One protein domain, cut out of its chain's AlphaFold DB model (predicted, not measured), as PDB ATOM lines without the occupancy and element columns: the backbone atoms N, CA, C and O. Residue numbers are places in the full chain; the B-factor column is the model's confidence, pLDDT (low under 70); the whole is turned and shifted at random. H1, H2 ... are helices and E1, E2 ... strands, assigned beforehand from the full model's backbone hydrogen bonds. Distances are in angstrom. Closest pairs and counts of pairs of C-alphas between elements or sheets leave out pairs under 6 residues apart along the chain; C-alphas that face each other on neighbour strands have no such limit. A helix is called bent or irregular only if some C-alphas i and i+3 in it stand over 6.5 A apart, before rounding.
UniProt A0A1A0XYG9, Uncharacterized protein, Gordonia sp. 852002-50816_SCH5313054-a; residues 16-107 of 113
ATOM      1  N   ALA A  16     -31.470 -19.158  -0.378       95.12
ATOM      2  CA  ALA A  16     -31.077 -20.411   0.246       95.12
ATOM      3  C   ALA A  16     -31.544 -21.637  -0.541       95.12
ATOM      4  O   ALA A  16     -32.639 -21.661  -1.100       95.12
ATOM      5  N   MET A  17     -30.720 -22.687  -0.540       96.75
ATOM      6  CA  MET A  17     -31.033 -23.976  -1.158       96.75
ATOM      7  C   MET A  17     -30.701 -25.114  -0.192       96.75
ATOM      8  O   MET A  17     -29.572 -25.227   0.292       96.75
ATOM      9  N   GLN A  18     -31.686 -25.970   0.093       97.25
ATOM     10  CA  GLN A  18     -31.485 -27.158   0.920       97.25
ATOM     11  C   GLN A  18     -30.882 -28.290   0.090       97.25
ATOM     12  O   GLN A  18     -31.351 -28.587  -1.009       97.25
ATOM     13  N   TRP A  19     -29.885 -28.977   0.643       97.88
ATOM     14  CA  TRP A  19     -29.393 -30.215   0.056       97.88
ATOM     15  C   TRP A  19     -30.241 -31.411   0.504       97.88
ATOM     16  O   TRP A  19     -30.379 -31.685   1.694       97.88
ATOM     17  N   ASP A  20     -30.801 -32.153  -0.451       96.44
ATOM     18  CA  ASP A  20     -31.772 -33.230  -0.207       96.44
ATOM     19  C   ASP A  20     -31.147 -34.608   0.085       96.44
ATOM     20  O   ASP A  20     -31.866 -35.583   0.311       96.44
ATOM     21  N   GLY A  21     -29.817 -34.721   0.063       95.88
ATOM     22  CA  GLY A  21     -29.131 -35.997   0.263       95.88
ATOM     23  C   GLY A  21     -28.890 -36.815  -1.010       95.88
ATOM     24  O   GLY A  21     -28.229 -37.854  -0.943       95.88
ATOM     25  N   LYS A  22     -29.405 -36.398  -2.173       94.69
ATOM     26  CA  LYS A  22     -29.249 -37.139  -3.433       94.69
ATOM     27  C   LYS A  22     -28.003 -36.672  -4.173       94.69
ATOM     28  O   LYS A  22     -27.753 -35.480  -4.321       94.69
ATOM     29  N   PHE A  23     -27.238 -37.636  -4.687       91.56
ATOM     30  CA  PHE A  23     -25.986 -37.378  -5.401       91.56
ATOM     31  C   PHE A  23     -26.172 -36.415  -6.589       91.56
ATOM     32  O   PHE A  23     -25.435 -35.443  -6.714       91.56
ATOM     33  N   HIS A  24     -27.202 -36.635  -7.416       91.19
ATOM     34  CA  HIS A  24     -27.471 -35.800  -8.594       91.19
ATOM     35  C   HIS A  24     -27.961 -34.384  -8.258       91.19
ATOM     36  O   HIS A  24     -27.751 -33.468  -9.047       91.19
ATOM     37  N   SER A  25     -28.541 -34.171  -7.074       91.69
ATOM     38  CA  SER A  25     -28.984 -32.843  -6.628       91.69
ATOM     39  C   SER A  25     -27.817 -31.907  -6.278       91.69
ATOM     40  O   SER A  25     -28.029 -30.719  -6.048       91.69
ATOM     41  N   ALA A  26     -26.574 -32.403  -6.274       95.62
ATOM     42  CA  ALA A  26     -25.383 -31.580  -6.074       95.62
ATOM     43  C   ALA A  26     -25.074 -30.653  -7.263       95.62
ATOM     44  O   ALA A  26     -24.555 -29.558  -7.060       95.62
ATOM     45  N   GLU A  27     -25.394 -31.063  -8.496       96.31
ATOM     46  CA  GLU A  27     -25.132 -30.258  -9.696       96.31
ATOM     47  C   GLU A  27     -25.935 -28.941  -9.705       96.31
ATOM     48  O   GLU A  27     -25.320 -27.893  -9.920       96.31
ATOM     49  N   PRO A  28     -27.258 -28.935  -9.433       97.31
ATOM     50  CA  PRO A  28     -28.016 -27.694  -9.278       97.31
ATOM     51  C   PRO A  28     -27.410 -26.733  -8.250       97.31
ATOM     52  O   PRO A  28     -27.277 -25.546  -8.543       97.31
ATOM     53  N   ILE A  29     -26.972 -27.243  -7.092       97.50
ATOM     54  CA  ILE A  29     -26.320 -26.433  -6.052       97.50
ATOM     55  C   ILE A  29     -25.008 -25.845  -6.585       97.50
ATOM     56  O   ILE A  29     -24.779 -24.645  -6.466       97.50
ATOM     57  N   ALA A  30     -24.156 -26.659  -7.215       97.12
ATOM     58  CA  ALA A  30     -22.884 -26.201  -7.771       97.12
ATOM     59  C   ALA A  30     -23.075 -25.101  -8.832       97.12
ATOM     60  O   ALA A  30     -22.343 -24.110  -8.838       97.12
ATOM     61  N   ARG A  31     -24.081 -25.255  -9.705       97.06
ATOM     62  CA  ARG A  31     -24.441 -24.254 -10.722       97.06
ATOM     63  C   ARG A  31     -24.958 -22.964 -10.099       97.06
ATOM     64  O   ARG A  31     -24.523 -21.896 -10.510       97.06
ATOM     65  N   TRP A  32     -25.844 -23.055  -9.109       96.81
ATOM     66  CA  TRP A  32     -26.387 -21.886  -8.412       96.81
ATOM     67  C   TRP A  32     -25.302 -21.111  -7.645       96.81
ATOM     68  O   TRP A  32     -25.251 -19.883  -7.710       96.81
ATOM     69  N   LEU A  33     -24.364 -21.816  -7.001       95.88
ATOM     70  CA  LEU A  33     -23.228 -21.190  -6.319       95.88
ATOM     71  C   LEU A  33     -22.228 -20.551  -7.293       95.88
ATOM     72  O   LEU A  33     -21.515 -19.639  -6.887       95.88
ATOM     73  N   ASN A  34     -22.184 -20.992  -8.555       94.50
ATOM     74  CA  ASN A  34     -21.442 -20.366  -9.655       94.50
ATOM     75  C   ASN A  34     -19.993 -19.968  -9.298       94.50
ATOM     76  O   ASN A  34     -19.566 -18.833  -9.496       94.50
ATOM     77  N   GLY A  35     -19.237 -20.899  -8.709       91.38
ATOM     78  CA  GLY A  35     -17.831 -20.686  -8.347       91.38
ATOM     79  C   GLY A  35     -17.592 -20.003  -6.997       91.38
ATOM     80  O   GLY A  35     -16.451 -20.003  -6.537       91.38
ATOM     81  N   ARG A  36     -18.633 -19.511  -6.307       94.31
ATOM     82  CA  ARG A  36     -18.511 -18.997  -4.926       94.31
ATOM     83  C   ARG A  36     -18.074 -20.080  -3.932       94.31
ATOM     84  O   ARG A  36     -17.431 -19.785  -2.932       94.31
ATOM     85  N   ALA A  37     -18.398 -21.339  -4.223       95.75
ATOM     86  CA  ALA A  37     -17.874 -22.512  -3.534       95.75
ATOM     87  C   ALA A  37     -17.776 -23.692  -4.510       95.75
ATOM     88  O   ALA A  37     -18.534 -23.781  -5.479       95.75
ATOM     89  N   VAL A  38     -16.857 -24.620  -4.239       96.31
ATOM     90  CA  VAL A  38     -16.743 -25.875  -4.998       96.31
ATOM     91  C   VAL A  38     -17.492 -26.962  -4.247       96.31
ATOM     92  O   VAL A  38     -17.178 -27.238  -3.090       96.31
ATOM     93  N   VAL A  39     -18.455 -27.595  -4.911       97.25
ATOM     94  CA  VAL A  39     -19.273 -28.673  -4.346       97.25
ATOM     95  C   VAL A  39     -18.811 -30.006  -4.923       97.25
ATOM     96  O   VAL A  39     -18.994 -30.266  -6.110       97.25
ATOM     97  N   TRP A  40     -18.231 -30.861  -4.081       96.44
ATOM     98  CA  TRP A  40     -17.832 -32.216  -4.454       96.44
ATOM     99  C   TRP A  40     -18.788 -33.245  -3.840       96.44
ATOM    100  O   TRP A  40     -18.760 -33.446  -2.619       96.44
ATOM    101  N   PRO A  41     -19.647 -33.911  -4.629       97.00
ATOM    102  CA  PRO A  41     -20.546 -34.917  -4.090       97.00
ATOM    103  C   PRO A  41     -19.802 -36.220  -3.784       97.00
ATOM    104  O   PRO A  41     -19.070 -36.752  -4.616       97.00
ATOM    105  N   VAL A  42     -20.031 -36.765  -2.592       97.38
ATOM    106  CA  VAL A  42     -19.539 -38.081  -2.178       97.38
ATOM    107  C   VAL A  42     -20.727 -39.048  -2.164       97.38
ATOM    108  O   VAL A  42     -21.645 -38.861  -1.357       97.38
ATOM    109  N   PRO A  43     -20.757 -40.066  -3.046       96.62
ATOM    110  CA  PRO A  43     -21.851 -41.029  -3.098       96.62
ATOM    111  C   PRO A  43     -22.027 -41.812  -1.793       96.62
ATOM    112  O   PRO A  43     -21.123 -41.915  -0.959       96.62
ATOM    113  N   ARG A  44     -23.200 -42.430  -1.646       96.50
ATOM    114  CA  ARG A  44     -23.439 -43.448  -0.619       96.50
ATOM    115  C   ARG A  44     -22.412 -44.584  -0.764       96.50
ATOM    116  O   ARG A  44     -22.113 -44.977  -1.887       96.50
ATOM    117  N   GLY A  45     -21.868 -45.066   0.351       95.69
ATOM    118  CA  GLY A  45     -20.899 -46.174   0.370       95.69
ATOM    119  C   GLY A  45     -19.499 -45.854  -0.173       95.69
ATOM    120  O   GLY A  45     -18.611 -46.691  -0.097       95.69
ATOM    121  N   TYR A  46     -19.258 -44.649  -0.699       95.31
ATOM    122  CA  TYR A  46     -17.948 -44.290  -1.249       95.31
ATOM    123  C   TYR A  46     -16.946 -43.893  -0.152       95.31
ATOM    124  O   TYR A  46     -17.284 -43.119   0.752       95.31
ATOM    125  N   GLU A  47     -15.705 -44.366  -0.251       94.94
ATOM    126  CA  GLU A  47     -14.622 -44.050   0.689       94.94
ATOM    127  C   GLU A  47     -14.237 -42.561   0.646       94.94
ATOM    128  O   GLU A  47     -14.038 -41.984  -0.423       94.94
ATOM    129  N   HIS A  48     -14.109 -41.906   1.805       95.38
ATOM    130  CA  HIS A  48     -13.655 -40.511   1.865       95.38
ATOM    131  C   HIS A  48     -13.132 -40.139   3.258       95.38
ATOM    132  O   HIS A  48     -13.759 -40.446   4.265       95.38
ATOM    133  N   HIS A  49     -12.071 -39.330   3.344       92.94
ATOM    134  CA  HIS A  49     -11.441 -38.924   4.618       92.94
ATOM    135  C   HIS A  49     -12.339 -38.114   5.583       92.94
ATOM    136  O   HIS A  49     -11.953 -37.835   6.712       92.94
ATOM    137  N   ARG A  50     -13.531 -37.697   5.136       93.81
ATOM    138  CA  ARG A  50     -14.542 -36.976   5.943       93.81
ATOM    139  C   ARG A  50     -15.645 -37.907   6.461       93.81
ATOM    140  O   ARG A  50     -16.665 -37.431   6.970       93.81
ATOM    141  N   ARG A  51     -15.486 -39.220   6.282       94.56
ATOM    142  CA  ARG A  51     -16.367 -40.224   6.872       94.56
ATOM    143  C   ARG A  51     -16.246 -40.181   8.394       94.56
ATOM    144  O   ARG A  51     -15.178 -39.934   8.949       94.56
ATOM    145  N   ARG A  52     -17.369 -40.379   9.070       94.38
ATOM    146  CA  ARG A  52     -17.451 -40.512  10.526       94.38
ATOM    147  C   ARG A  52     -17.202 -41.975  10.886       94.38
ATOM    148  O   ARG A  52     -17.596 -42.864  10.141       94.38
ATOM    149  N   GLY A  53     -16.655 -42.249  12.070       92.12
ATOM    150  CA  GLY A  53     -16.414 -43.635  12.509       92.12
ATOM    151  C   GLY A  53     -17.684 -44.495  12.645       92.12
ATOM    152  O   GLY A  53     -17.614 -45.717  12.686       92.12
ATOM    153  N   THR A  54     -18.872 -43.882  12.701       93.06
ATOM    154  CA  THR A  54     -20.168 -44.588  12.654       93.06
ATOM    155  C   THR A  54     -20.562 -45.056  11.253       93.06
ATOM    156  O   THR A  54     -21.525 -45.799  11.120       93.06
ATOM    157  N   GLU A  55     -19.870 -44.593  10.214       96.19
ATOM    158  CA  GLU A  55     -20.114 -44.935   8.807       96.19
ATOM    159  C   GLU A  55     -19.192 -46.053   8.310       96.19
ATOM    160  O   GLU A  55     -19.220 -46.391   7.130       96.19
ATOM    161  N   GLN A  56     -18.379 -46.605   9.207       95.00
ATOM    162  CA  GLN A  56     -17.463 -47.703   8.945       95.00
ATOM    163  C   GLN A  56     -17.939 -48.960   9.673       95.00
ATOM    164  O   GLN A  56     -18.594 -48.881  10.717       95.00
ATOM    165  N   ASP A  57     -17.574 -50.120   9.144       90.44
ATOM    166  CA  ASP A  57     -17.922 -51.446   9.660       90.44
ATOM    167  C   ASP A  57     -17.309 -51.779  11.034       90.44
ATOM    168  O   ASP A  57     -17.630 -52.804  11.635       90.44
ATOM    169  N   ARG A  58     -16.432 -50.898  11.542       81.69
ATOM    170  CA  ARG A  58     -15.659 -51.033  12.790       81.69
ATOM    171  C   ARG A  58     -14.820 -52.312  12.870       81.69
ATOM    172  O   ARG A  58     -14.339 -52.644  13.952       81.69
ATOM    173  N   SER A  59     -14.636 -53.015  11.755       82.62
ATOM    174  CA  SER A  59     -13.882 -54.263  11.679       82.62
ATOM    175  C   SER A  59     -12.492 -53.999  11.102       82.62
ATOM    176  O   SER A  59     -11.485 -54.283  11.752       82.62
ATOM    177  N   ARG A  60     -12.438 -53.379   9.920       81.88
ATOM    178  CA  ARG A  60     -11.204 -53.041   9.194       81.88
ATOM    179  C   ARG A  60     -11.172 -51.593   8.716       81.88
ATOM    180  O   ARG A  60     -10.158 -51.162   8.177       81.88
ATOM    181  N   GLY A  61     -12.239 -50.839   8.984       82.88
ATOM    182  CA  GLY A  61     -12.374 -49.448   8.560       82.88
ATOM    183  C   GLY A  61     -13.078 -49.303   7.216       82.88
ATOM    184  O   GLY A  61     -13.125 -48.191   6.700       82.88
ATOM    185  N   ASP A  62     -13.648 -50.390   6.688       93.44
ATOM    186  CA  ASP A  62     -14.399 -50.368   5.438       93.44
ATOM    187  C   ASP A  62     -15.650 -49.501   5.615       93.44
ATOM    188  O   ASP A  62     -16.387 -49.627   6.602       93.44
ATOM    189  N   VAL A  63     -15.894 -48.594   4.670       96.19
ATOM    190  CA  VAL A  63     -17.117 -47.789   4.651       96.19
ATOM    191  C   VAL A  63     -18.320 -48.686   4.372       96.19
ATOM    192  O   VAL A  63     -18.328 -49.488   3.445       96.19
ATOM    193  N   LEU A  64     -19.367 -48.525   5.181       95.94
ATOM    194  CA  LEU A  64     -20.624 -49.246   5.014       95.94
ATOM    195  C   LEU A  64     -21.292 -48.843   3.692       95.94
ATOM    196  O   LEU A  64     -21.448 -47.651   3.429       95.94
ATOM    197  N   ASP A  65     -21.848 -49.795   2.942       95.12
ATOM    198  CA  ASP A  65     -22.672 -49.503   1.752       95.12
ATOM    199  C   ASP A  65     -23.891 -48.618   2.073       95.12
ATOM    200  O   ASP A  65     -24.466 -47.955   1.208       95.12
ATOM    201  N   THR A  66     -24.305 -48.581   3.340       94.94
ATOM    202  CA  THR A  66     -25.381 -47.719   3.838       94.94
ATOM    203  C   THR A  66     -24.906 -46.340   4.289       94.94
ATOM    204  O   THR A  66     -25.753 -45.504   4.611       94.94
ATOM    205  N   ALA A  67     -23.595 -46.078   4.330       96.44
ATOM    206  CA  ALA A  67     -23.037 -44.787   4.719       96.44
ATOM    207  C   ALA A  67     -23.613 -43.687   3.817       96.44
ATOM    208  O   ALA A  67     -23.480 -43.781   2.593       96.44
ATOM    209  N   PRO A  68     -24.273 -42.661   4.379       96.56
ATOM    210  CA  PRO A  68     -25.045 -41.699   3.603       96.56
ATOM    211  C   PRO A  68     -24.169 -40.948   2.599       96.56
ATOM    212  O   PRO A  68     -22.966 -40.787   2.795       96.56
ATOM    213  N   ALA A  69     -24.771 -40.450   1.520       97.12
ATOM    214  CA  ALA A  69     -24.089 -39.444   0.714       97.12
ATOM    215  C   ALA A  69     -23.799 -38.200   1.576       97.12
ATOM    216  O   ALA A  69     -24.459 -37.983   2.595       97.12
ATOM    217  N   PHE A  70     -22.832 -37.386   1.166       97.75
ATOM    218  CA  PHE A  70     -22.583 -36.043   1.707       97.75
ATOM    219  C   PHE A  70     -21.911 -35.171   0.644       97.75
ATOM    220  O   PHE A  70     -21.432 -35.685  -0.369       97.75
ATOM    221  N   LEU A  71     -21.855 -33.857   0.858       98.06
ATOM    222  CA  LEU A  71     -21.054 -32.959   0.018       98.06
ATOM    223  C   LEU A  71     -19.772 -32.566   0.754       98.06
ATOM    224  O   LEU A  71     -19.815 -32.199   1.927       98.06
ATOM    225  N   SER A  72     -18.630 -32.618   0.071       97.38
ATOM    226  CA  SER A  72     -17.407 -31.955   0.518       97.38
ATOM    227  C   SER A  72     -17.315 -30.601  -0.179       97.38
ATOM    228  O   SER A  72     -17.165 -30.532  -1.397       97.38
ATOM    229  N   VAL A  73     -17.466 -29.523   0.584       97.44
ATOM    230  CA  VAL A  73     -17.563 -28.159   0.054       97.44
ATOM    231  C   VAL A  73     -16.293 -27.382   0.365       97.44
ATOM    232  O   VAL A  73     -15.872 -27.326   1.517       97.44
ATOM    233  N   TYR A  74     -15.685 -26.769  -0.646       95.62
ATOM    234  CA  TYR A  74     -14.484 -25.939  -0.518       95.62
ATOM    235  C   TYR A  74     -14.820 -24.466  -0.769       95.62
ATOM    236  O   TYR A  74     -15.802 -24.157  -1.440       95.62
ATOM    237  N   GLY A  75     -13.971 -23.563  -0.272       91.50
ATOM    238  CA  GLY A  75     -14.132 -22.115  -0.465       91.50
ATOM    239  C   GLY A  75     -14.844 -21.388   0.680       91.50
ATOM    240  O   GLY A  75     -14.948 -20.173   0.641       91.50
ATOM    241  N   LEU A  76     -15.253 -22.096   1.741       90.50
ATOM    242  CA  LEU A  76     -15.937 -21.517   2.910       90.50
ATOM    243  C   LEU A  76     -14.978 -21.040   4.025       90.50
ATOM    244  O   LEU A  76     -15.354 -21.007   5.192       90.50
ATOM    245  N   GLY A  77     -13.724 -20.709   3.693       78.69
ATOM    246  CA  GLY A  77     -12.753 -20.189   4.670       78.69
ATOM    247  C   GLY A  77     -11.960 -21.248   5.451       78.69
ATOM    248  O   GLY A  77     -11.822 -21.152   6.667       78.69
ATOM    249  N   GLY A  78     -11.403 -22.253   4.768       83.00
ATOM    250  CA  GLY A  78     -10.530 -23.259   5.379       83.00
ATOM    251  C   GLY A  78     -10.390 -24.520   4.527       83.00
ATOM    252  O   GLY A  78     -10.542 -24.484   3.306       83.00
ATOM    253  N   SER A  79     -10.114 -25.655   5.184       88.38
ATOM    254  CA  SER A  79     -10.251 -26.982   4.561       88.38
ATOM    255  C   SER A  79     -11.708 -27.255   4.157       88.38
ATOM    256  O   SER A  79     -12.608 -26.558   4.625       88.38
ATOM    257  N   SER A  80     -11.964 -28.287   3.346       93.50
ATOM    258  CA  SER A  80     -13.343 -28.620   2.972       93.50
ATOM    259  C   SER A  80     -14.268 -28.846   4.172       93.50
ATOM    260  O   SER A  80     -13.867 -29.361   5.212       93.50
ATOM    261  N   VAL A  81     -15.538 -28.498   4.024       94.88
ATOM    262  CA  VAL A  81     -16.578 -28.752   5.019       94.88
ATOM    263  C   VAL A  81     -17.419 -29.926   4.540       94.88
ATOM    264  O   VAL A  81     -17.724 -30.038   3.353       94.88
ATOM    265  N   ARG A  82     -17.769 -30.834   5.452       96.31
ATOM    266  CA  ARG A  82     -18.770 -31.864   5.177       96.31
ATOM    267  C   ARG A  82     -20.155 -31.256   5.373       96.31
ATOM    268  O   ARG A  82     -20.435 -30.730   6.443       96.31
ATOM    269  N   VAL A  83     -21.006 -31.382   4.365       97.44
ATOM    270  CA  VAL A  83     -22.402 -30.942   4.397       97.44
ATOM    271  C   VAL A  83     -23.292 -32.175   4.331       97.44
ATOM    272  O   VAL A  83     -23.191 -32.960   3.385       97.44
ATOM    273  N   ASP A  84     -24.106 -32.360   5.368       97.38
ATOM    274  CA  ASP A  84     -25.011 -33.497   5.536       97.38
ATOM    275  C   ASP A  84     -26.424 -33.177   5.015       97.38
ATOM    276  O   ASP A  84     -26.790 -32.019   4.809       97.38
ATOM    277  N   ALA A  85     -27.211 -34.218   4.728       97.06
ATOM    278  CA  ALA A  85     -28.510 -34.053   4.084       97.06
ATOM    279  C   ALA A  85     -29.443 -33.241   4.992       97.06
ATOM    280  O   ALA A  85     -29.496 -33.470   6.198       97.06
ATOM    281  N   GLY A  86     -30.183 -32.302   4.410       96.88
ATOM    282  CA  GLY A  86     -31.031 -31.356   5.134       96.88
ATOM    283  C   GLY A  86     -30.348 -30.035   5.498       96.88
ATOM    284  O   GLY A  86     -31.060 -29.101   5.872       96.88
ATOM    285  N   SER A  87     -29.024 -29.921   5.351       97.94
ATOM    286  CA  SER A  87     -28.317 -28.641   5.468       97.94
ATOM    287  C   SER A  87     -28.716 -27.659   4.366       97.94
ATOM    288  O   SER A  87     -29.086 -28.048   3.254       97.94
ATOM    289  N   TRP A  88     -28.601 -26.375   4.681       97.62
ATOM    290  CA  TRP A  88     -28.935 -25.250   3.820       97.62
ATOM    291  C   TRP A  88     -27.684 -24.491   3.422       97.62
ATOM    292  O   TRP A  88     -26.906 -24.088   4.282       97.62
ATOM    293  N   PHE A  89     -27.523 -24.258   2.127       97.25
ATOM    294  CA  PHE A  89     -26.599 -23.258   1.610       97.25
ATOM    295  C   PHE A  89     -27.302 -21.908   1.601       97.25
ATOM    296  O   PHE A  89     -28.447 -21.836   1.159       97.25
ATOM    297  N   ILE A  90     -26.620 -20.864   2.055       95.94
ATOM    298  CA  ILE A  90     -27.125 -19.489   2.092       95.94
ATOM    299  C   ILE A  90     -26.141 -18.601   1.347       95.94
ATOM    300  O   ILE A  90     -24.934 -18.694   1.584       95.94
ATOM    301  N   VAL A  91     -26.660 -17.732   0.485       93.94
ATOM    302  CA  VAL A  91     -25.892 -16.675  -0.178       93.94
ATOM    303  C   VAL A  91     -26.365 -15.320   0.348       93.94
ATOM    304  O   VAL A  91     -27.528 -14.956   0.178       93.94
ATOM    305  N   ASP A  92     -25.452 -14.577   0.976       90.69
ATOM    306  CA  ASP A  92     -25.648 -13.193   1.435       90.69
ATOM    307  C   ASP A  92     -24.516 -12.313   0.886       90.69
ATOM    308  O   ASP A  92     -23.358 -12.449   1.292       90.69
ATOM    309  N   ASN A  93     -24.845 -11.418  -0.055       86.38
ATOM    310  CA  ASN A  93     -23.890 -10.514  -0.712       86.38
ATOM    311  C   ASN A  93     -22.608 -11.244  -1.173       86.38
ATOM    312  O   ASN A  93     -21.499 -10.887  -0.780       86.38
ATOM    313  N   ASP A  94     -22.789 -12.315  -1.956       85.06
ATOM    314  CA  ASP A  94     -21.754 -13.237  -2.465       85.06
ATOM    315  C   ASP A  94     -21.011 -14.095  -1.426       85.06
ATOM    316  O   ASP A  94     -20.265 -15.001  -1.809       85.06
ATOM    317  N   ASN A  95     -21.260 -13.912  -0.128       90.12
ATOM    318  CA  ASN A  95     -20.748 -14.819   0.894       90.12
ATOM    319  C   ASN A  95     -21.616 -16.069   0.967       90.12
ATOM    320  O   ASN A  95     -22.834 -15.986   1.129       90.12
ATOM    321  N   VAL A  96     -20.970 -17.230   0.890       94.62
ATOM    322  CA  VAL A  96     -21.631 -18.524   1.056       94.62
ATOM    323  C   VAL A  96     -21.436 -18.996   2.486       94.62
ATOM    324  O   VAL A  96     -20.313 -19.048   2.989       94.62
ATOM    325  N   SER A  97     -22.525 -19.396   3.130       94.75
ATOM    326  CA  SER A  97     -22.491 -20.121   4.398       94.75
ATOM    327  C   SER A  97     -23.345 -21.380   4.313       94.75
ATOM    328  O   SER A  97     -24.173 -21.528   3.410       94.75
ATOM    329  N   VAL A  98     -23.100 -22.318   5.225       96.50
ATOM    330  CA  VAL A  98     -23.883 -23.547   5.337       96.50
ATOM    331  C   VAL A  98     -24.379 -23.672   6.763       96.50
ATOM    332  O   VAL A  98     -23.576 -23.620   7.691       96.50
ATOM    333  N   LEU A  99     -25.684 -23.865   6.917       96.12
ATOM    334  CA  LEU A  99     -26.328 -24.128   8.198       96.12
ATOM    335  C   LEU A  99     -26.942 -25.525   8.204       96.12
ATOM    336  O   LEU A  99     -27.381 -26.051   7.178       96.12
ATOM    337  N   THR A 100     -26.995 -26.142   9.375       96.12
ATOM    338  CA  THR A 100     -27.868 -27.296   9.620       96.12
ATOM    339  C   THR A 100     -29.340 -26.900   9.471       96.12
ATOM    340  O   THR A 100     -29.692 -25.718   9.416       96.12
ATOM    341  N   ARG A 101     -30.228 -27.896   9.399       94.00
ATOM    342  CA  ARG A 101     -31.677 -27.652   9.370       94.00
ATOM    343  C   ARG A 101     -32.121 -26.856  10.599       94.00
ATOM    344  O   ARG A 101     -32.937 -25.948  10.472       94.00
ATOM    345  N   GLU A 102     -31.585 -27.207  11.760       93.94
ATOM    346  CA  GLU A 102     -31.925 -26.621  13.051       93.94
ATOM    347  C   GLU A 102     -31.432 -25.174  13.145       93.94
ATOM    348  O   GLU A 102     -32.199 -24.290  13.520       93.94
ATOM    349  N   GLU A 103     -30.186 -24.909  12.741       95.44
ATOM    350  CA  GLU A 103     -29.629 -23.551  12.712       95.44
ATOM    351  C   GLU A 103     -30.376 -22.650  11.723       95.44
ATOM    352  O   GLU A 103     -30.665 -21.498  12.046       95.44
ATOM    353  N   PHE A 104     -30.731 -23.167  10.540       93.88
ATOM    354  CA  PHE A 104     -31.498 -22.405   9.555       93.88
ATOM    355  C   PHE A 104     -32.880 -22.030  10.100       93.88
ATOM    356  O   PHE A 104     -33.240 -20.856  10.080       93.88
ATOM    357  N   ALA A 105     -33.620 -22.999  10.650       91.56
ATOM    358  CA  ALA A 105     -34.951 -22.773  11.217       91.56
ATOM    359  C   ALA A 105     -34.939 -21.838  12.440       91.56
ATOM    360  O   ALA A 105     -35.922 -21.152  12.696       91.56
ATOM    361  N   ALA A 106     -33.837 -21.800  13.195       90.94
ATOM    362  CA  ALA A 106     -33.664 -20.866  14.305       90.94
ATOM    363  C   ALA A 106     -33.302 -19.438  13.854       90.94
ATOM    364  O   ALA A 106     -33.457 -18.500  14.637       90.94
ATOM    365  N   THR A 107     -32.794 -19.271  12.629       89.50
ATOM    366  CA  THR A 107     -32.247 -17.997  12.130       89.50
ATOM    367  C   THR A 107     -33.188 -17.289  11.160       89.50
ATOM    368  O   THR A 107     -33.265 -16.060  11.177       89.50
TER     369      THR A 107
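AT A GLANCE: This is residues 16 to 107 of the 113 residues of an uncharacterized protein of Gordonia sp. 852002-50816_SCH5313054-a (UniProt A0A1A0XYG9). Two small three-stranded sheets, E1 E5 E6 and E2 E3 E4, share the helix H1, which packs on a face of each, while the short helix H2 covers the opposite face of E1 E5 E6. A long loop, residues 43 to 69, reaches away beyond E2 and E3 and makes much of the length. The 92 printed residues include two named helices and six named strands, in the order E1 H1 E2 E3 E4 E5 E6 H2; both sheets are antiparallel. The class is mixed, with under half of the residues in named elements. The whole is compact, with a radius of gyration of the C-alphas of 13.7 A, yet elongated, spanning 46 by 28 by 25 A.

IN THESE COORDINATES: Find C-alpha 16 at (-31.077, -20.411, 0.246), where E1, residues 16 to 18, begins. Next comes H1, residues 23 to 33, 16.4 A long; it is neither bent nor irregular, but only just: C-alphas 24 and 27 are 6.1 A apart. E2, residues 38 to 42, begins at C-alpha 38 at (-16.743, -25.875, -4.998) and is 12.8 A long. Past the loop look for E3, residues 70 to 74, 13.1 A, and E4, residues 81 to 83, 6.3 A. E5, residues 88 to 92, is 12.7 A long and E6, residues 95 to 99, 13.1 A. H2, residues 101 to 107, 10.1 A, ends at C-alpha 107 at (-32.247, -17.997, 12.130).

HOW THE PARTS SIT: In the first sheet E5 is the inner strand: N 17 of E1 and O 89 are 3.0 A apart, and in the hairpin of E5 and E6 N 90 and O 97 are 2.9 A apart. E2 E3 E4 form a meander, each strand the antiparallel neighbour of the one before, with N 40 and O 72 at 2.9 A and N 73 and O 81 at 2.8 A. H1 is on one face of this sheet, making two layers, over E2 at a height over the sheet of 8.5 A; the closest C-alphas are those of Ala 30 and Val 39, 5.6 A apart. H1 is also on E1 E5 E6, over E5, at a height of 9.6 A. H2 is on the opposite face, 8.5 A high, only just over E6, with 3 of its 7 C-alphas falling there. H1 and H2 are apart. In H2 every O i to N i+4 pair is within hydrogen-bond range, in H1 4 of 7.

THE WHOLE: The two farthest C-alphas, those of Ser 59 and Asn 93, are 46.6 A apart. The printed part has no cut. The link E2 to E3, 27 residues, is long. Mean pLDDT of the printed part is 94.0, and no printed residue is under 70.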